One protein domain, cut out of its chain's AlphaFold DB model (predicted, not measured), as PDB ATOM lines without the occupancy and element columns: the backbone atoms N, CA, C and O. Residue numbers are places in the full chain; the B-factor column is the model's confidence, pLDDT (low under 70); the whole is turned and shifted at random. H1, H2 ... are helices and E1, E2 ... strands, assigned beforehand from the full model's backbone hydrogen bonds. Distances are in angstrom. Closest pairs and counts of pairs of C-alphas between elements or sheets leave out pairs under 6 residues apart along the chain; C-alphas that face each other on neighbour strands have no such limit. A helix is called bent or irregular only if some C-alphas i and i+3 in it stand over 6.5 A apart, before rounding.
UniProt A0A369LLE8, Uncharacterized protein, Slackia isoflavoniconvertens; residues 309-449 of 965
ATOM      1  N   SER A 309     -29.460  23.432 -57.519       75.81
ATOM      2  CA  SER A 309     -28.436  22.881 -58.415       75.81
ATOM      3  C   SER A 309     -27.047  22.715 -57.786       75.81
ATOM      4  O   SER A 309     -26.257  21.899 -58.256       75.81
ATOM      5  N   GLU A 310     -26.702  23.514 -56.777       77.38
ATOM      6  CA  GLU A 310     -25.448  23.383 -56.028       77.38
ATOM      7  C   GLU A 310     -25.552  22.316 -54.946       77.38
ATOM      8  O   GLU A 310     -24.613  21.537 -54.784       77.38
ATOM      9  N   VAL A 311     -26.701  22.230 -54.270       74.19
ATOM     10  CA  VAL A 311     -26.950  21.185 -53.270       74.19
ATOM     11  C   VAL A 311     -27.056  19.810 -53.934       74.19
ATOM     12  O   VAL A 311     -26.392  18.886 -53.485       74.19
ATOM     13  N   ASP A 312     -27.773  19.680 -55.055       78.62
ATOM     14  CA  ASP A 312     -27.842  18.458 -55.880       78.62
ATOM     15  C   ASP A 312     -26.440  18.010 -56.326       78.62
ATOM     16  O   ASP A 312     -26.041  16.861 -56.138       78.62
ATOM     17  N   ARG A 313     -25.620  18.943 -56.828       81.75
ATOM     18  CA  ARG A 313     -24.232  18.645 -57.216       81.75
ATOM     19  C   ARG A 313     -23.389  18.178 -56.029       81.75
ATOM     20  O   ARG A 313     -22.583  17.263 -56.186       81.75
ATOM     21  N   ALA A 314     -23.553  18.805 -54.867       80.38
ATOM     22  CA  ALA A 314     -22.840  18.432 -53.656       80.38
ATOM     23  C   ALA A 314     -23.297  17.066 -53.125       80.38
ATOM     24  O   ALA A 314     -22.448  16.252 -52.788       80.38
ATOM     25  N   ILE A 315     -24.599  16.770 -53.145       81.50
ATOM     26  CA  ILE A 315     -25.150  15.452 -52.799       81.50
ATOM     27  C   ILE A 315     -24.535  14.376 -53.693       81.50
ATOM     28  O   ILE A 315     -23.990  13.404 -53.181       81.50
ATOM     29  N   ARG A 316     -24.521  14.571 -55.016       82.88
ATOM     30  CA  ARG A 316     -23.906  13.610 -55.949       82.88
ATOM     31  C   ARG A 316     -22.410  13.425 -55.704       82.88
ATOM     32  O   ARG A 316     -21.905  12.308 -55.801       82.88
ATOM     33  N   ALA A 317     -21.700  14.503 -55.375       82.50
ATOM     34  CA  ALA A 317     -20.283  14.435 -55.033       82.50
ATOM     35  C   ALA A 317     -20.038  13.643 -53.736       82.50
ATOM     36  O   ALA A 317     -19.098  12.853 -53.684       82.50
ATOM     37  N   GLU A 318     -20.884  13.815 -52.718       83.94
ATOM     38  CA  GLU A 318     -20.789  13.069 -51.459       83.94
ATOM     39  C   GLU A 318     -21.223  11.605 -51.629       83.94
ATOM     40  O   GLU A 318     -20.545  10.716 -51.122       83.94
ATOM     41  N   MET A 319     -22.257  11.322 -52.429       81.81
ATOM     42  CA  MET A 319     -22.636   9.953 -52.810       81.81
ATOM     43  C   MET A 319     -21.473   9.212 -53.481       81.81
ATOM     44  O   MET A 319     -21.192   8.067 -53.139       81.81
ATOM     45  N   ALA A 320     -20.768   9.870 -54.408       81.69
ATOM     46  CA  ALA A 320     -19.611   9.291 -55.089       81.69
ATOM     47  C   ALA A 320     -18.389   9.101 -54.170       81.69
ATOM     48  O   ALA A 320     -17.499   8.314 -54.490       81.69
ATOM     49  N   ALA A 321     -18.331   9.831 -53.052       79.75
ATOM     50  CA  ALA A 321     -17.244   9.759 -52.081       79.75
ATOM     51  C   ALA A 321     -17.479   8.715 -50.975       79.75
ATOM     52  O   ALA A 321     -16.553   8.443 -50.210       79.75
ATOM     53  N   MET A 322     -18.683   8.140 -50.864       83.38
ATOM     54  CA  MET A 322     -19.015   7.147 -49.837       83.38
ATOM     55  C   MET A 322     -18.533   5.732 -50.220       83.38
ATOM     56  O   MET A 322     -18.661   5.339 -51.381       83.38
ATOM     57  N   PRO A 323     -18.003   4.936 -49.268       83.88
ATOM     58  CA  PRO A 323     -17.887   5.224 -47.837       83.88
ATOM     59  C   PRO A 323     -16.778   6.244 -47.516       83.88
ATOM     60  O   PRO A 323     -15.664   6.163 -48.032       83.88
ATOM     61  N   ALA A 324     -17.080   7.201 -46.636       81.06
ATOM     62  CA  ALA A 324     -16.203   8.323 -46.300       81.06
ATOM     63  C   ALA A 324     -15.910   8.381 -44.796       81.06
ATOM     64  O   ALA A 324     -16.760   8.066 -43.967       81.06
ATOM     65  N   LYS A 325     -14.695   8.805 -44.426       84.56
ATOM     66  CA  LYS A 325     -14.240   8.864 -43.027       84.56
ATOM     67  C   LYS A 325     -14.182  10.299 -42.534       84.56
ATOM     68  O   LYS A 325     -13.428  11.106 -43.075       84.56
ATOM     69  N   TYR A 326     -14.893  10.579 -41.450       79.75
ATOM     70  CA  TYR A 326     -14.964  11.897 -40.831       79.75
ATOM     71  C   TYR A 326     -14.397  11.861 -39.413       79.75
ATOM     72  O   TYR A 326     -14.545  10.873 -38.701       79.75
ATOM     73  N   ALA A 327     -13.711  12.925 -39.004       80.31
ATOM     74  CA  ALA A 327     -13.323  13.108 -37.605       80.31
ATOM     75  C   ALA A 327     -14.521  13.584 -36.786       80.31
ATOM     76  O   ALA A 327     -15.335  14.334 -37.312       80.31
ATOM     77  N   VAL A 328     -14.608  13.187 -35.520       75.44
ATOM     78  CA  VAL A 328     -15.579  13.738 -34.569       75.44
ATOM     79  C   VAL A 328     -14.882  14.828 -33.756       75.44
ATOM     80  O   VAL A 328     -13.808  14.599 -33.206       75.44
ATOM     81  N   SER A 329     -15.442  16.035 -33.742       68.94
ATOM     82  CA  SER A 329     -14.979  17.162 -32.927       68.94
ATOM     83  C   SER A 329     -15.827  17.322 -31.669       68.94
ATOM     84  O   SER A 329     -17.005  16.979 -31.687       68.94
ATOM     85  N   GLY A 330     -15.252  17.859 -30.589       62.47
ATOM     86  CA  GLY A 330     -15.947  18.010 -29.297       62.47
ATOM     87  C   GLY A 330     -16.050  16.713 -28.480       62.47
ATOM     88  O   GLY A 330     -16.577  16.714 -27.375       62.47
ATOM     89  N   SER A 331     -15.488  15.614 -28.989       57.66
ATOM     90  CA  SER A 331     -15.513  14.282 -28.375       57.66
ATOM     91  C   SER A 331     -14.643  14.143 -27.111       57.66
ATOM     92  O   SER A 331     -14.705  13.140 -26.409       57.66
ATOM     93  N   GLY A 332     -13.813  15.142 -26.794       53.97
ATOM     94  CA  GLY A 332     -12.948  15.154 -25.606       53.97
ATOM     95  C   GLY A 332     -13.468  15.962 -24.416       53.97
ATOM     96  O   GLY A 332     -12.754  16.054 -23.417       53.97
ATOM     97  N   GLU A 333     -14.655  16.560 -24.517       53.75
ATOM     98  CA  GLU A 333     -15.188  17.506 -23.532       53.75
ATOM     99  C   GLU A 333     -16.260  16.856 -22.643       53.75
ATOM    100  O   GLU A 333     -17.193  16.233 -23.144       53.75
ATOM    101  N   GLY A 334     -16.123  17.015 -21.320       59.34
ATOM    102  CA  GLY A 334     -17.159  16.698 -20.327       59.34
ATOM    103  C   GLY A 334     -17.808  15.316 -20.478       59.34
ATOM    104  O   GLY A 334     -17.118  14.298 -20.554       59.34
ATOM    105  N   GLU A 335     -19.142  15.311 -20.522       56.22
ATOM    106  CA  GLU A 335     -20.002  14.121 -20.592       56.22
ATOM    107  C   GLU A 335     -19.767  13.285 -21.870       56.22
ATOM    108  O   GLU A 335     -19.849  12.057 -21.826       56.22
ATOM    109  N   HIS A 336     -19.350  13.898 -22.990       64.12
ATOM    110  CA  HIS A 336     -19.065  13.173 -24.240       64.12
ATOM    111  C   HIS A 336     -17.896  12.191 -24.082       64.12
ATOM    112  O   HIS A 336     -17.894  11.096 -24.653       64.12
ATOM    113  N   LYS A 337     -16.894  12.567 -23.273       62.47
ATOM    114  CA  LYS A 337     -15.719  11.732 -23.002       62.47
ATOM    115  C   LYS A 337     -16.083  10.493 -22.186       62.47
ATOM    116  O   LYS A 337     -15.487   9.435 -22.389       62.47
ATOM    117  N   GLU A 338     -17.060  10.609 -21.288       62.81
ATOM    118  CA  GLU A 338     -17.566   9.482 -20.502       62.81
ATOM    119  C   GLU A 338     -18.337   8.497 -21.386       62.81
ATOM    120  O   GLU A 338     -18.073   7.295 -21.335       62.81
ATOM    121  N   CYS A 339     -19.182   8.995 -22.291       63.94
ATOM    122  CA  CYS A 339     -19.877   8.164 -23.280       63.94
ATOM    123  C   CYS A 339     -18.906   7.457 -24.244       63.94
ATOM    124  O   CYS A 339     -19.145   6.322 -24.655       63.94
ATOM    125  N   MET A 340     -17.760   8.065 -24.563       66.19
ATOM    126  CA  MET A 340     -16.719   7.416 -25.368       66.19
ATOM    127  C   MET A 340     -15.984   6.271 -24.656       66.19
ATOM    128  O   MET A 340     -15.440   5.402 -25.339       66.19
ATOM    129  N   LEU A 341     -15.924   6.243 -23.318       66.75
ATOM    130  CA  LEU A 341     -15.208   5.188 -22.577       66.75
ATOM    131  C   LEU A 341     -15.822   3.800 -22.791       66.75
ATOM    132  O   LEU A 341     -15.118   2.794 -22.694       66.75
ATOM    133  N   ILE A 342     -17.121   3.753 -23.078       71.38
ATOM    134  CA  ILE A 342     -17.873   2.515 -23.300       71.38
ATOM    135  C   ILE A 342     -17.956   2.116 -24.782       71.38
ATOM    136  O   ILE A 342     -18.411   1.013 -25.082       71.38
ATOM    137  N   MET A 343     -17.480   2.968 -25.697       72.44
ATOM    138  CA  MET A 343     -17.509   2.726 -27.139       72.44
ATOM    139  C   MET A 343     -16.370   1.829 -27.626       72.44
ATOM    140  O   MET A 343     -15.227   1.915 -27.167       72.44
ATOM    141  N   ARG A 344     -16.666   1.004 -28.630       77.06
ATOM    142  CA  ARG A 344     -15.704   0.147 -29.329       77.06
ATOM    143  C   ARG A 344     -15.665   0.475 -30.816       77.06
ATOM    144  O   ARG A 344     -16.626   0.957 -31.410       77.06
ATOM    145  N   GLU A 345     -14.526   0.194 -31.440       82.50
ATOM    146  CA  GLU A 345     -14.431   0.262 -32.896       82.50
ATOM    147  C   GLU A 345     -15.406  -0.729 -33.542       82.50
ATOM    148  O   GLU A 345     -15.468  -1.899 -33.162       82.50
ATOM    149  N   GLY A 346     -16.152  -0.249 -34.535       78.75
ATOM    150  CA  GLY A 346     -17.204  -0.993 -35.220       78.75
ATOM    151  C   GLY A 346     -18.610  -0.765 -34.664       78.75
ATOM    152  O   GLY A 346     -19.563  -1.177 -35.329       78.75
ATOM    153  N   ASP A 347     -18.756  -0.095 -33.517       79.31
ATOM    154  CA  ASP A 347     -20.069   0.241 -32.965       79.31
ATOM    155  C   ASP A 347     -20.832   1.188 -33.901       79.31
ATOM    156  O   ASP A 347     -20.264   2.114 -34.492       79.31
ATOM    157  N   GLU A 348     -22.134   0.948 -34.050       81.69
ATOM    158  CA  GLU A 348     -23.012   1.818 -34.830       81.69
ATOM    159  C   GLU A 348     -23.227   3.147 -34.104       81.69
ATOM    160  O   GLU A 348     -23.395   3.188 -32.885       81.69
ATOM    161  N   VAL A 349     -23.245   4.239 -34.867       80.19
ATOM    162  CA  VAL A 349     -23.535   5.581 -34.356       80.19
ATOM    163  C   VAL A 349     -24.650   6.224 -35.161       80.19
ATOM    164  O   VAL A 349     -24.844   5.941 -36.345       80.19
ATOM    165  N   VAL A 350     -25.396   7.103 -34.508       80.00
ATOM    166  CA  VAL A 350     -26.535   7.805 -35.093       80.00
ATOM    167  C   VAL A 350     -26.109   9.222 -35.452       80.00
ATOM    168  O   VAL A 350     -25.575   9.945 -34.616       80.00
ATOM    169  N   LEU A 351     -26.362   9.634 -36.693       78.62
ATOM    170  CA  LEU A 351     -26.158  11.016 -37.124       78.62
ATOM    171  C   LEU A 351     -27.462  11.802 -36.979       78.62
ATOM    172  O   LEU A 351     -28.524  11.338 -37.391       78.62
ATOM    173  N   ARG A 352     -27.379  13.005 -36.413       75.06
ATOM    174  CA  ARG A 352     -28.481  13.969 -36.317       75.06
ATOM    175  C   ARG A 352     -28.024  15.301 -36.875       75.06
ATOM    176  O   ARG A 352     -26.856  15.643 -36.766       75.06
ATOM    177  N   SER A 353     -28.930  16.077 -37.452       73.44
ATOM    178  CA  SER A 353     -28.599  17.426 -37.900       73.44
ATOM    179  C   SER A 353     -29.428  18.479 -37.172       73.44
ATOM    180  O   SER A 353     -30.622  18.296 -36.928       73.44
ATOM    181  N   ASN A 354     -28.784  19.594 -36.829       63.44
ATOM    182  CA  ASN A 354     -29.353  20.707 -36.070       63.44
ATOM    183  C   ASN A 354     -30.119  21.726 -36.947       63.44
ATOM    184  O   ASN A 354     -30.162  22.905 -36.602       63.44
ATOM    185  N   TRP A 355     -30.778  21.287 -38.030       59.44
ATOM    186  CA  TRP A 355     -31.574  22.115 -38.970       59.44
ATOM    187  C   TRP A 355     -32.583  23.098 -38.332       59.44
ATOM    188  O   TRP A 355     -33.183  23.900 -39.040       59.44
ATOM    189  N   LYS A 356     -32.800  23.008 -37.014       48.69
ATOM    190  CA  LYS A 356     -33.706  23.812 -36.191       48.69
ATOM    191  C   LYS A 356     -33.172  25.197 -35.782       48.69
ATOM    192  O   LYS A 356     -33.936  25.929 -35.168       48.69
ATOM    193  N   SER A 357     -31.907  25.547 -36.029       42.88
ATOM    194  CA  SER A 357     -31.364  26.843 -35.582       42.88
ATOM    195  C   SER A 357     -31.830  27.995 -36.481       42.88
ATOM    196  O   SER A 357     -31.577  27.988 -37.687       42.88
ATOM    197  N   ASP A 358     -32.496  28.989 -35.887       43.09
ATOM    198  CA  ASP A 358     -32.901  30.225 -36.551       43.09
ATOM    199  C   ASP A 358     -31.660  30.998 -37.040       43.09
ATOM    200  O   ASP A 358     -31.014  31.745 -36.306       43.09
ATOM    201  N   SER A 359     -31.335  30.819 -38.323       43.62
ATOM    202  CA  SER A 359     -30.548  31.693 -39.218       43.62
ATOM    203  C   SER A 359     -29.126  32.131 -38.814       43.62
ATOM    204  O   SER A 359     -28.475  32.820 -39.598       43.62
ATOM    205  N   SER A 360     -28.597  31.730 -37.654       40.12
ATOM    206  CA  SER A 360     -27.327  32.261 -37.123       40.12
ATOM    207  C   SER A 360     -26.249  31.217 -36.813       40.12
ATOM    208  O   SER A 360     -25.079  31.584 -36.690       40.12
ATOM    209  N   SER A 361     -26.590  29.924 -36.736       47.53
ATOM    210  CA  SER A 361     -25.616  28.847 -36.499       47.53
ATOM    211  C   SER A 361     -25.304  28.075 -37.788       47.53
ATOM    212  O   SER A 361     -26.207  27.837 -38.592       47.53
ATOM    213  N   PRO A 362     -24.046  27.652 -38.015       57.28
ATOM    214  CA  PRO A 362     -23.733  26.746 -39.114       57.28
ATOM    215  C   PRO A 362     -24.495  25.418 -38.963       57.28
ATOM    216  O   PRO A 362     -24.752  24.970 -37.847       57.28
ATOM    217  N   ILE A 363     -24.823  24.765 -40.087       66.31
ATOM    218  CA  ILE A 363     -25.377  23.403 -40.070       66.31
ATOM    219  C   ILE A 363     -24.340  22.483 -39.421       66.31
ATOM    220  O   ILE A 363     -23.207  22.373 -39.903       66.31
ATOM    221  N   GLU A 364     -24.726  21.819 -38.342       72.38
ATOM    222  CA  GLU A 364     -23.923  20.838 -37.622       72.38
ATOM    223  C   GLU A 364     -24.571  19.459 -37.732       72.38
ATOM    224  O   GLU A 364     -25.796  19.298 -37.800       72.38
ATOM    225  N   LEU A 365     -23.701  18.454 -37.784       74.94
ATOM    226  CA  LEU A 365     -24.055  17.044 -37.814       74.94
ATOM    227  C   LEU A 365     -23.590  16.433 -36.500       74.94
ATOM    228  O   LEU A 365     -22.409  16.165 -36.327       74.94
ATOM    229  N   GLN A 366     -24.505  16.265 -35.564       79.94
ATOM    230  CA  GLN A 366     -24.259  15.653 -34.272       79.94
ATOM    231  C   GLN A 366     -24.129  14.132 -34.424       79.94
ATOM    232  O   GLN A 366     -24.884  13.500 -35.167       79.94
ATOM    233  N   VAL A 367     -23.160  13.549 -33.727       78.19
ATOM    234  CA  VAL A 367     -22.918  12.109 -33.636       78.19
ATOM    235  C   VAL A 367     -23.387  11.653 -32.262       78.19
ATOM    236  O   VAL A 367     -22.925  12.163 -31.245       78.19
ATOM    237  N   CYS A 368     -24.293  10.686 -32.232       79.06
ATOM    238  CA  CYS A 368     -24.813  10.091 -31.009       79.06
ATOM    239  C   CYS A 368     -24.512   8.593 -30.969       79.06
ATOM    240  O   CYS A 368     -24.385   7.949 -32.015       79.06
ATOM    241  N   ASP A 369     -24.456   8.021 -29.772       77.56
ATOM    242  CA  ASP A 369     -24.507   6.569 -29.625       77.56
ATOM    243  C   ASP A 369     -25.918   6.027 -29.952       77.56
ATOM    244  O   ASP A 369     -26.867   6.770 -30.240       77.56
ATOM    245  N   VAL A 370     -26.075   4.703 -29.921       68.94
ATOM    246  CA  VAL A 370     -27.368   4.037 -30.162       68.94
ATOM    247  C   VAL A 370     -28.417   4.304 -29.073       68.94
ATOM    248  O   VAL A 370     -29.582   3.959 -29.268       68.94
ATOM    249  N   PHE A 371     -28.025   4.899 -27.944       62.47
ATOM    250  CA  PHE A 371     -28.900   5.256 -26.827       62.47
ATOM    251  C   PHE A 371     -29.341   6.728 -26.893       62.47
ATOM    252  O   PHE A 371     -30.416   7.087 -26.410       62.47
ATOM    253  N   GLY A 372     -28.602   7.568 -27.619       65.19
ATOM    254  CA  GLY A 372     -28.886   8.984 -27.840       65.19
ATOM    255  C   GLY A 372     -27.997   9.939 -27.094       65.19
ATOM    256  O   GLY A 372     -28.273  11.137 -27.146       65.19
ATOM    257  N   HIS A 373     -26.973   9.429 -26.421       73.81
ATOM    258  CA  HIS A 373     -25.977  10.267 -25.790       73.81
ATOM    259  C   HIS A 373     -25.111  10.911 -26.864       73.81
ATOM    260  O   HIS A 373     -24.752  10.283 -27.866       73.81
ATOM    261  N   GLU A 374     -24.808  12.186 -26.670       77.69
ATOM    262  CA  GLU A 374     -23.994  12.959 -27.590       77.69
ATOM    263  C   GLU A 374     -22.517  12.571 -27.466       77.69
ATOM    264  O   GLU A 374     -21.956  12.512 -26.376       77.69
ATOM    265  N   LEU A 375     -21.886  12.289 -28.607       71.12
ATOM    266  CA  LEU A 375     -20.468  11.932 -28.708       71.12
ATOM    267  C   LEU A 375     -19.631  13.069 -29.316       71.12
ATOM    268  O   LEU A 375     -18.403  12.994 -29.337       71.12
ATOM    269  N   GLY A 376     -20.289  14.102 -29.851       76.50
ATOM    270  CA  GLY A 376     -19.682  15.250 -30.520       76.50
ATOM    271  C   GLY A 376     -20.260  15.494 -31.916       76.50
ATOM    272  O   GLY A 376     -21.350  15.037 -32.249       76.50
ATOM    273  N   PHE A 377     -19.513  16.205 -32.761       79.00
ATOM    274  CA  PHE A 377     -19.955  16.656 -34.086       79.00
ATOM    275  C   PHE A 377     -19.088  16.103 -35.217       79.00
ATOM    276  O   PHE A 377     -17.869  16.008 -35.098       79.00
ATOM    277  N   LEU A 378     -19.707  15.757 -36.342       73.31
ATOM    278  CA  LEU A 378     -19.061  15.220 -37.530       73.31
ATOM    279  C   LEU A 378     -18.311  16.330 -38.286       73.31
ATOM    280  O   LEU A 378     -18.896  17.154 -38.987       73.31
ATOM    281  N   GLY A 379     -16.986  16.305 -38.154       65.75
ATOM    282  CA  GLY A 379     -16.034  17.302 -38.633       65.75
ATOM    283  C   GLY A 379     -16.076  18.605 -37.832       65.75
ATOM    284  O   GLY A 379     -17.089  18.968 -37.249       65.75
ATOM    285  N   THR A 380     -14.969  19.355 -37.827       53.62
ATOM    286  CA  THR A 380     -14.977  20.696 -37.216       53.62
ATOM    287  C   THR A 380     -15.737  21.691 -38.103       53.62
ATOM    288  O   THR A 380     -15.647  21.594 -39.338       53.62
ATOM    289  N   PRO A 381     -16.368  22.732 -37.522       46.94
ATOM    290  CA  PRO A 381     -16.941  23.843 -38.279       46.94
ATOM    291  C   PRO A 381     -15.945  24.597 -39.182       46.94
ATOM    292  O   PRO A 381     -16.357  25.412 -40.002       46.94
ATOM    293  N   ALA A 382     -14.641  24.332 -39.070       41.44
ATOM    294  CA  ALA A 382     -13.611  24.891 -39.940       41.44
ATOM    295  C   ALA A 382     -13.172  23.939 -41.076       41.44
ATOM    296  O   ALA A 382     -12.607  24.401 -42.063       41.44
ATOM    297  N   SER A 383     -13.418  22.623 -40.972       54.34
ATOM    298  CA  SER A 383     -12.869  21.614 -41.901       54.34
ATOM    299  C   SER A 383     -13.833  21.143 -42.995       54.34
ATOM    300  O   SER A 383     -13.380  20.654 -44.027       54.34
ATOM    301  N   LEU A 384     -15.151  21.263 -42.793       66.38
ATOM    302  CA  LEU A 384     -16.168  20.888 -43.788       66.38
ATOM    303  C   LEU A 384     -16.852  22.143 -44.354       66.38
ATOM    304  O   LEU A 384     -17.501  22.843 -43.583       66.38
ATOM    305  N   PRO A 385     -16.773  22.440 -45.662       70.06
ATOM    306  CA  PRO A 385     -17.532  23.525 -46.289       70.06
ATOM    307  C   PRO A 385     -19.039  23.446 -45.995       70.06
ATOM    308  O   PRO A 385     -19.608  22.354 -46.002       70.06
ATOM    309  N   ASN A 386     -19.707  24.592 -45.810       71.25
ATOM    310  CA  ASN A 386     -21.143  24.645 -45.487       71.25
ATOM    311  C   ASN A 386     -22.019  23.901 -46.510       71.25
ATOM    312  O   ASN A 386     -22.925  23.173 -46.114       71.25
ATOM    313  N   ILE A 387     -21.693  23.986 -47.806       73.69
ATOM    314  CA  ILE A 387     -22.411  23.264 -48.870       73.69
ATOM    315  C   ILE A 387     -22.322  21.735 -48.720       73.69
ATOM    316  O   ILE A 387     -23.285  21.022 -48.994       73.69
ATOM    317  N   LYS A 388     -21.190  21.219 -48.221       76.44
ATOM    318  CA  LYS A 388     -21.022  19.786 -47.947       76.44
ATOM    319  C   LYS A 388     -21.822  19.353 -46.726       76.44
ATOM    320  O   LYS A 388     -22.396  18.273 -46.731       76.44
ATOM    321  N   ARG A 389     -21.903  20.201 -45.696       75.12
ATOM    322  CA  ARG A 389     -22.741  19.922 -44.519       75.12
ATOM    323  C   ARG A 389     -24.215  19.921 -44.876       75.12
ATOM    324  O   ARG A 389     -24.911  19.013 -44.452       75.12
ATOM    325  N   ALA A 390     -24.662  20.869 -45.698       74.69
ATOM    326  CA  ALA A 390     -26.025  20.892 -46.216       74.69
ATOM    327  C   ALA A 390     -26.354  19.605 -46.993       74.69
ATOM    328  O   ALA A 390     -27.382  18.982 -46.735       74.69
ATOM    329  N   ALA A 391     -25.452  19.162 -47.878       78.12
ATOM    330  CA  ALA A 391     -25.606  17.908 -48.617       78.12
ATOM    331  C   ALA A 391     -25.684  16.689 -47.683       78.12
ATOM    332  O   ALA A 391     -26.662  15.948 -47.727       78.12
ATOM    333  N   LEU A 392     -24.709  16.518 -46.784       78.88
ATOM    334  CA  LEU A 392     -24.692  15.416 -45.816       78.88
ATOM    335  C   LEU A 392     -25.930  15.428 -44.911       78.88
ATOM    336  O   LEU A 392     -26.500  14.376 -44.647       78.88
ATOM    337  N   ALA A 393     -26.384  16.605 -44.484       77.38
ATOM    338  CA  ALA A 393     -27.558  16.759 -43.641       77.38
ATOM    339  C   ALA A 393     -28.870  16.405 -44.357       77.38
ATOM    340  O   ALA A 393     -29.764  15.851 -43.724       77.38
ATOM    341  N   CYS A 394     -28.970  16.655 -45.668       76.56
ATOM    342  CA  CYS A 394     -30.071  16.150 -46.497       76.56
ATOM    343  C   CYS A 394     -30.007  14.626 -46.683       76.56
ATOM    344  O   CYS A 394     -31.029  13.983 -46.899       76.56
ATOM    345  N   MET A 395     -28.805  14.049 -46.617       78.31
ATOM    346  CA  MET A 395     -28.582  12.616 -46.807       78.31
ATOM    347  C   MET A 395     -28.759  11.798 -45.525       78.31
ATOM    348  O   MET A 395     -28.992  10.601 -45.647       78.31
ATOM    349  N   VAL A 396     -28.695  12.404 -44.326       81.50
ATOM    350  CA  VAL A 396     -28.776  11.727 -43.006       81.50
ATOM    351  C   VAL A 396     -29.799  10.582 -42.934       81.50
ATOM    352  O   VAL A 396     -29.417   9.521 -42.441       81.50
ATOM    353  N   PRO A 397     -31.046  10.709 -43.440       74.75
ATOM    354  CA  PRO A 397     -32.024   9.613 -43.404       74.75
ATOM    355  C   PRO A 397     -31.557   8.314 -44.087       74.75
ATOM    356  O   PRO A 397     -31.994   7.223 -43.718       74.75
ATOM    357  N   HIS A 398     -30.645   8.432 -45.052       79.06
ATOM    358  CA  HIS A 398     -30.090   7.349 -45.859       79.06
ATOM    359  C   HIS A 398     -28.631   7.024 -45.505       79.06
ATOM    360  O   HIS A 398     -28.002   6.240 -46.209       79.06
ATOM    361  N   LEU A 399     -28.066   7.605 -44.441       80.12
ATOM    362  CA  LEU A 399     -26.690   7.328 -44.021       80.12
ATOM    363  C   LEU A 399     -26.637   6.275 -42.914       80.12
ATOM    364  O   LEU A 399     -27.422   6.287 -41.967       80.12
ATOM    365  N   LYS A 400     -25.644   5.393 -43.014       83.75
ATOM    366  CA  LYS A 400     -25.181   4.515 -41.938       83.75
ATOM    367  C   LYS A 400     -23.821   4.990 -41.474       83.75
ATOM    368  O   LYS A 400     -22.999   5.398 -42.286       83.75
ATOM    369  N   ALA A 401     -23.577   4.926 -40.174       83.31
ATOM    370  CA  ALA A 401     -22.350   5.431 -39.593       83.31
ATOM    371  C   ALA A 401     -21.817   4.466 -38.529       83.31
ATOM    372  O   ALA A 401     -22.586   3.923 -37.732       83.31
ATOM    373  N   LYS A 402     -20.501   4.237 -38.526       87.31
ATOM    374  CA  LYS A 402     -19.814   3.371 -37.556       87.31
ATOM    375  C   LYS A 402     -18.589   4.051 -36.975       87.31
ATOM    376  O   LYS A 402     -17.836   4.708 -37.695       87.31
ATOM    377  N   ALA A 403     -18.370   3.862 -35.682       82.12
ATOM    378  CA  ALA A 403     -17.201   4.370 -34.987       82.12
ATOM    379  C   ALA A 403     -15.930   3.626 -35.419       82.12
ATOM    380  O   ALA A 403     -15.881   2.397 -35.439       82.12
ATOM    381  N   ILE A 404     -14.877   4.372 -35.740       82.56
ATOM    382  CA  ILE A 404     -13.548   3.864 -36.095       82.56
ATOM    383  C   ILE A 404     -12.475   4.717 -35.406       82.56
ATOM    384  O   ILE A 404     -12.669   5.914 -35.201       82.56
ATOM    385  N   ASN A 405     -11.311   4.146 -35.083       80.25
ATOM    386  CA  ASN A 405     -10.227   4.860 -34.394       80.25
ATOM    387  C   ASN A 405     -10.703   5.559 -33.102       80.25
ATOM    388  O   ASN A 405     -10.486   6.762 -32.934       80.25
ATOM    389  N   VAL A 406     -11.389   4.820 -32.223       77.44
ATOM    390  CA  VAL A 406     -11.930   5.339 -30.954       77.44
ATOM    391  C   VAL A 406     -10.813   5.387 -29.912       77.44
ATOM    392  O   VAL A 406     -10.308   4.354 -29.478       77.44
ATOM    393  N   ASN A 407     -10.419   6.589 -29.494       74.12
ATOM    394  CA  ASN A 407      -9.473   6.803 -28.405       74.12
ATOM    395  C   ASN A 407     -10.101   7.701 -27.323       74.12
ATOM    396  O   ASN A 407     -10.061   8.932 -27.444       74.12
ATOM    397  N   PRO A 408     -10.645   7.108 -26.244       62.44
ATOM    398  CA  PRO A 408     -11.312   7.859 -25.183       62.44
ATOM    399  C   PRO A 408     -10.337   8.703 -24.349       62.44
ATOM    400  O   PRO A 408     -10.719   9.730 -23.792       62.44
ATOM    401  N   PHE A 409      -9.050   8.340 -24.294       58.16
ATOM    402  CA  PHE A 409      -8.056   9.084 -23.515       58.16
ATOM    403  C   PHE A 409      -7.706  10.423 -24.158       58.16
ATOM    404  O   PHE A 409      -7.639  11.439 -23.463       58.16
ATOM    405  N   SER A 410      -7.523  10.433 -25.480       61.66
ATOM    406  CA  SER A 410      -7.290  11.660 -26.247       61.66
ATOM    407  C   SER A 410      -8.581  12.374 -26.650       61.66
ATOM    408  O   SER A 410      -8.498  13.419 -27.287       61.66
ATOM    409  N   GLY A 411      -9.755  11.804 -26.342       62.81
ATOM    410  CA  GLY A 411     -11.044  12.330 -26.790       62.81
ATOM    411  C   GLY A 411     -11.148  12.391 -28.312       62.81
ATOM    412  O   GLY A 411     -11.699  13.345 -28.848       62.81
ATOM    413  N   TYR A 412     -10.537  11.432 -29.013       73.38
ATOM    414  CA  TYR A 412     -10.456  11.414 -30.471       73.38
ATOM    415  C   TYR A 412     -11.231  10.228 -31.023       73.38
ATOM    416  O   TYR A 412     -11.012   9.094 -30.605       73.38
ATOM    417  N   MET A 413     -12.092  10.491 -31.998       77.06
ATOM    418  CA  MET A 413     -12.873   9.473 -32.683       77.06
ATOM    419  C   MET A 413     -13.006   9.822 -34.161       77.06
ATOM    420  O   MET A 413     -13.036  10.994 -34.549       77.06
ATOM    421  N   ARG A 414     -13.093   8.798 -35.007       82.31
ATOM    422  CA  ARG A 414     -13.561   8.937 -36.384       82.31
ATOM    423  C   ARG A 414     -14.827   8.122 -36.588       82.31
ATOM    424  O   ARG A 414     -15.114   7.180 -35.859       82.31
ATOM    425  N   VAL A 415     -15.577   8.493 -37.609       83.00
ATOM    426  CA  VAL A 415     -16.768   7.778 -38.043       83.00
ATOM    427  C   VAL A 415     -16.627   7.487 -39.527       83.00
ATOM    428  O   VAL A 415     -16.285   8.373 -40.312       83.00
ATOM    429  N   GLU A 416     -16.844   6.235 -39.906       85.12
ATOM    430  CA  GLU A 416     -17.013   5.826 -41.294       85.12
ATOM    431  C   GLU A 416     -18.497   5.910 -41.630       85.12
ATOM    432  O   GLU A 416     -19.327   5.327 -40.934       85.12
ATOM    433  N   VAL A 417     -18.823   6.693 -42.652       84.75
ATOM    434  CA  VAL A 417     -20.186   6.967 -43.097       84.75
ATOM    435  C   VAL A 417     -20.386   6.347 -44.471       84.75
ATOM    436  O   VAL A 417     -19.616   6.607 -45.397       84.75
ATOM    437  N   GLU A 418     -21.437   5.552 -44.603       84.88
ATOM    438  CA  GLU A 418     -21.812   4.823 -45.809       84.88
ATOM    439  C   GLU A 418     -23.256   5.158 -46.199       84.88
ATOM    440  O   GLU A 418     -24.081   5.486 -45.345       84.88
ATOM    441  N   LEU A 419     -23.576   5.050 -47.487       82.88
ATOM    442  CA  LEU A 419     -24.939   5.229 -47.981       82.88
ATOM    443  C   LEU A 419     -25.710   3.902 -47.906       82.88
ATOM    444  O   LEU A 419     -25.240   2.880 -48.409       82.88
ATOM    445  N   ASP A 420     -26.898   3.908 -47.303       77.56
ATOM    446  CA  ASP A 420     -27.824   2.771 -47.345       77.56
ATOM    447  C   ASP A 420     -28.359   2.608 -48.785       77.56
ATOM    448  O   ASP A 420     -28.669   3.624 -49.417       77.56
ATOM    449  N   PRO A 421     -28.493   1.385 -49.344       64.88
ATOM    450  CA  PRO A 421     -28.929   1.200 -50.726       64.88
ATOM    451  C   PRO A 421     -30.286   1.872 -50.984       64.88
ATOM    452  O   PRO A 421     -31.316   1.407 -50.506       64.88
ATOM    453  N   THR A 422     -30.267   2.971 -51.739       66.94
ATOM    454  CA  THR A 422     -31.427   3.804 -52.092       66.94
ATOM    455  C   THR A 422     -31.244   4.297 -53.531       66.94
ATOM    456  O   THR A 422     -30.109   4.491 -53.972       66.94
ATOM    457  N   ASP A 423     -32.335   4.484 -54.278       75.00
ATOM    458  CA  ASP A 423     -32.280   5.078 -55.617       75.00
ATOM    459  C   ASP A 423     -31.882   6.566 -55.545       75.00
ATOM    460  O   ASP A 423     -32.356   7.312 -54.687       75.00
ATOM    461  N   GLU A 424     -31.015   7.021 -56.455       77.69
ATOM    462  CA  GLU A 424     -30.553   8.417 -56.492       77.69
ATOM    463  C   GLU A 424     -31.722   9.405 -56.647       77.69
ATOM    464  O   GLU A 424     -31.718  10.476 -56.037       77.69
ATOM    465  N   GLY A 425     -32.752   9.044 -57.420       76.56
ATOM    466  CA  GLY A 425     -33.946   9.865 -57.597       76.56
ATOM    467  C   GLY A 425     -34.774   9.989 -56.319       76.56
ATOM    468  O   GLY A 425     -35.287  11.069 -56.026       76.56
ATOM    469  N   GLU A 426     -34.862   8.917 -55.533       76.50
ATOM    470  CA  GLU A 426     -35.539   8.916 -54.232       76.50
ATOM    471  C   GLU A 426     -34.798   9.805 -53.226       76.50
ATOM    472  O   GLU A 426     -35.408  10.679 -52.609       76.50
ATOM    473  N   LEU A 427     -33.472   9.671 -53.145       77.75
ATOM    474  CA  LEU A 427     -32.634  10.485 -52.263       77.75
ATOM    475  C   LEU A 427     -32.731  11.981 -52.598       77.75
ATOM    476  O   LEU A 427     -32.915  12.812 -51.706       77.75
ATOM    477  N   LEU A 428     -32.659  12.337 -53.884       80.12
ATOM    478  CA  LEU A 428     -32.801  13.726 -54.327       80.12
ATOM    479  C   LEU A 428     -34.219  14.266 -54.098       80.12
ATOM    480  O   LEU A 428     -34.378  15.444 -53.781       80.12
ATOM    481  N   SER A 429     -35.251  13.426 -54.210       78.19
ATOM    482  CA  SER A 429     -36.631  13.810 -53.891       78.19
ATOM    483  C   SER A 429     -36.809  14.114 -52.401       78.19
ATOM    484  O   SER A 429     -37.446  15.110 -52.048       78.19
ATOM    485  N   VAL A 430     -36.232  13.290 -51.520       73.62
ATOM    486  CA  VAL A 430     -36.258  13.509 -50.065       73.62
ATOM    487  C   VAL A 430     -35.484  14.772 -49.701       73.62
ATOM    488  O   VAL A 430     -36.023  15.631 -49.007       73.62
ATOM    489  N   ALA A 431     -34.276  14.948 -50.244       74.75
ATOM    490  CA  ALA A 431     -33.462  16.143 -50.026       74.75
ATOM    491  C   ALA A 431     -34.176  17.429 -50.473       74.75
ATOM    492  O   ALA A 431     -34.162  18.432 -49.760       74.75
ATOM    493  N   ARG A 432     -34.854  17.391 -51.626       75.94
ATOM    494  CA  ARG A 432     -35.643  18.520 -52.128       75.94
ATOM    495  C   ARG A 432     -36.822  18.839 -51.216       75.94
ATOM    496  O   ARG A 432     -37.021  19.992 -50.865       75.94
ATOM    497  N   THR A 433     -37.542  17.810 -50.773       73.00
ATOM    498  CA  THR A 433     -38.654  17.966 -49.825       73.00
ATOM    499  C   THR A 433     -38.166  18.560 -48.503       73.00
ATOM    500  O   THR A 433     -38.785  19.481 -47.985       73.00
ATOM    501  N   MET A 434     -37.017  18.108 -47.988       69.88
ATOM    502  CA  MET A 434     -36.409  18.669 -46.777       69.88
ATOM    503  C   MET A 434     -36.033  20.143 -46.951       69.88
ATOM    504  O   MET A 434     -36.276  20.933 -46.047       69.88
ATOM    505  N   LEU A 435     -35.474  20.542 -48.093       70.06
ATOM    506  CA  LEU A 435     -35.149  21.947 -48.361       70.06
ATOM    507  C   LEU A 435     -36.395  22.821 -48.554       70.06
ATOM    508  O   LEU A 435     -36.372  23.985 -48.167       70.06
ATOM    509  N   ASP A 436     -37.480  22.273 -49.093       69.56
ATOM    510  CA  ASP A 436     -38.732  23.007 -49.314       69.56
ATOM    511  C   ASP A 436     -39.602  23.110 -48.036       69.56
ATOM    512  O   ASP A 436     -40.467  23.980 -47.946       69.56
ATOM    513  N   SER A 437     -39.363  22.265 -47.025       66.06
ATOM    514  CA  SER A 437     -40.064  22.276 -45.728       66.06
ATOM    515  C   SER A 437     -39.633  23.425 -44.800       66.06
ATOM    516  O   SER A 437     -38.492  23.884 -44.848       66.06
ATOM    517  N   GLU A 438     -40.514  23.847 -43.884       61.47
ATOM    518  CA  GLU A 438     -40.190  24.830 -42.834       61.47
ATOM    519  C   GLU A 438     -39.119  24.299 -41.852       61.47
ATOM    520  O   GLU A 438     -39.104  23.096 -41.575       61.47
ATOM    521  N   PRO A 439     -38.261  25.150 -41.248       57.50
ATOM    522  CA  PRO A 439     -37.172  24.723 -40.351       57.50
ATOM    523  C   PRO A 439     -37.596  23.751 -39.234       57.50
ATOM    524  O   PRO A 439     -36.906  22.769 -38.945       57.50
ATOM    525  N   ALA A 440     -38.780  23.965 -38.652       56.16
ATOM    526  CA  ALA A 440     -39.349  23.092 -37.627       56.16
ATOM    527  C   ALA A 440     -39.720  21.687 -38.155       56.16
ATOM    528  O   ALA A 440     -39.661  20.708 -37.405       56.16
ATOM    529  N   GLU A 441     -40.076  21.566 -39.437       58.53
ATOM    530  CA  GLU A 441     -40.384  20.298 -40.107       58.53
ATOM    531  C   GLU A 441     -39.124  19.574 -40.599       58.53
ATOM    532  O   GLU A 441     -39.044  18.348 -40.496       58.53
ATOM    533  N   ARG A 442     -38.086  20.312 -41.015       60.94
ATOM    534  CA  ARG A 442     -36.784  19.736 -41.411       60.94
ATOM    535  C   ARG A 442     -36.148  18.918 -40.293       60.94
ATOM    536  O   ARG A 442     -35.650  17.819 -40.524       60.94
ATOM    537  N   GLY A 443     -36.242  19.402 -39.053       54.41
ATOM    538  CA  GLY A 443     -35.770  18.673 -37.874       54.41
ATOM    539  C   GLY A 443     -36.535  17.372 -37.587       54.41
ATOM    540  O   GLY A 443     -35.970  16.466 -36.979       54.41
ATOM    541  N   LYS A 444     -37.799  17.252 -38.025       56.75
ATOM    542  CA  LYS A 444     -38.578  16.002 -37.927       56.75
ATOM    543  C   LYS A 444     -38.184  15.012 -39.027       56.75
ATOM    544  O   LYS A 444     -38.115  13.817 -38.763       56.75
ATOM    545  N   LEU A 445     -37.883  15.516 -40.226       53.16
ATOM    546  CA  LEU A 445     -37.409  14.725 -41.371       53.16
ATOM    547  C   LEU A 445     -35.955  14.241 -41.197       53.16
ATOM    548  O   LEU A 445     -35.587  13.189 -41.705       53.16
ATOM    549  N   SER A 446     -35.140  14.962 -40.418       51.28
ATOM    550  CA  SER A 446     -33.736  14.633 -40.128       51.28
ATOM    551  C   SER A 446     -33.532  13.491 -39.106       51.28
ATOM    552  O   SER A 446     -32.394  13.240 -38.708       51.28
ATOM    553  N   LEU A 447     -34.592  12.812 -38.646       53.31
ATOM    554  CA  LEU A 447     -34.530  11.826 -37.552       53.31
ATOM    555  C   LEU A 447     -34.913  10.384 -37.935       53.31
ATOM    556  O   LEU A 447     -35.150   9.564 -37.049       53.31
ATOM    557  N   THR A 448     -34.973  10.018 -39.217       45.06
ATOM    558  CA  THR A 448     -35.591   8.736 -39.599       45.06
ATOM    559  C   THR A 448     -34.799   7.936 -40.631       45.06
ATOM    560  O   THR A 448     -35.108   7.971 -41.816       45.06
ATOM    561  N   SER A 449     -33.846   7.123 -40.162       46.03
ATOM    562  CA  SER A 449     -33.534   5.849 -40.826       46.03
ATOM    563  C   SER A 449     -34.466   4.763 -40.252       46.03
ATOM    564  O   SER A 449     -34.517   4.597 -39.027       46.03
TER     565      SER A 449
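What this domain is: This is residues 309 to 449 of the 965 residues of an uncharacterized protein of Slackia isoflavoniconvertens (UniProt A0A369LLE8). A small closed barrel of six strands has one helix across each end, H3 at one and H2 at the other. H1 and H4 pack on H3 beyond the barrel's end, and H5 folds back from H4. The printed part has 141 residues, with five named helices and six named strands in the order H1 E1 H2 E2 E3 E4 H3 E5 E6 H4 H5, a mixed class of helices and strands. Round the ring run E1 E4 E3 E2 E5 E6 and back to E1, each neighbour pair antiparallel. The whole is compact, with a radius of gyration of the C-alphas of 14.6 A and spans of 42 by 32 by 27 A.

Where its parts are: H1, residues 309 to 321, begins with C-alpha 309 at (-28.436, 22.881, -58.415) and is 18.4 A long. E1, residues 324 to 329, measures 16.1 A, and H2, residues 334 to 341, 11.9 A. E2, residues 348 to 353, measures 16.9 A; E3 is residues 365 to 368, 9.8 A, and E4 residues 374 to 378, 11.3 A. H3, residues 386 to 398, begins with C-alpha 386 at (-21.143, 24.645, -45.487) and is 19.5 A long; it is irregular, with C-alphas 394 and 397 7.5 A apart. E5, residues 399 to 407, measures 23.2 A, and E6, residues 412 to 419, 23.6 A. H4, residues 424 to 436, is 18.2 A long. H5, residues 439 to 445, is 10.1 A long and ends with C-alpha 445 at (-37.409, 14.725, -41.371).

How they stand to each other: In the barrel, E1 pairs with E6 over residues 324 to 328, N 326 and O 415 being 2.8 A apart, and with E4 over residues 328 to 329, N 329 and O 377 being 2.8 A apart. E2, E3 and E4 form a meander, each strand the antiparallel neighbour of the one before. In the hairpin E2 and E3, N 352 and O 366 are 2.8 A apart; in the hairpin E3 and E4, N 378 and O 365 are 2.7 A apart. E2 and E5 have N 349 and O 401 within hydrogen-bond range, at 3.0 A. In the hairpin E5 and E6, N 402 and O 416 are 2.9 A apart. H2 is on the barrel, outside it, over E4 at a height over the sheet of 7.5 A; its closest C-alphas to E4 are those of His 336 and Leu 375, 4.8 A. H3 is also on the barrel and outside it, at a height of 8.4 A, and runs across the strands at 71 degrees to E2 on the local plane. H1 is on the barrel too, and touches H3 at a steep tilt of 65 degrees, the same way, with the C-alphas of Ile 315 and Ala 391 closest at 4.9 A. H4 is not on the barrel; it touches residues 394 to 398 of H3, opposite ways at a steep tilt of 64 degrees, with the C-alphas of Cys 394 and Ala 431 closest at 4.9 A. H4 and H5 form a helical hairpin at a shallow tilt of 30 degrees, with residues 434 to 435 of H4 touching H5; the C-alphas of Met 434 and Arg 442 are closest, 5.5 A. H2 and H4 are apart. Each O i to N i+4 pair is within hydrogen-bond range in H1 and H4; the counts are 3 of 4 in H2, 7 of 9 in H3 and 2 of 3 in H5.

The domain as a whole: The two C-alphas farthest apart, those of Phe 409 and Gly 425, are 42.8 A apart. The printed part has no cut. The link from E2 to E3, 11 residues, is long. The mean pLDDT of the printed part is 70.7, and 53 residues are under 70, among them residues 329 to 341, 354 to 363 and 436 to 449.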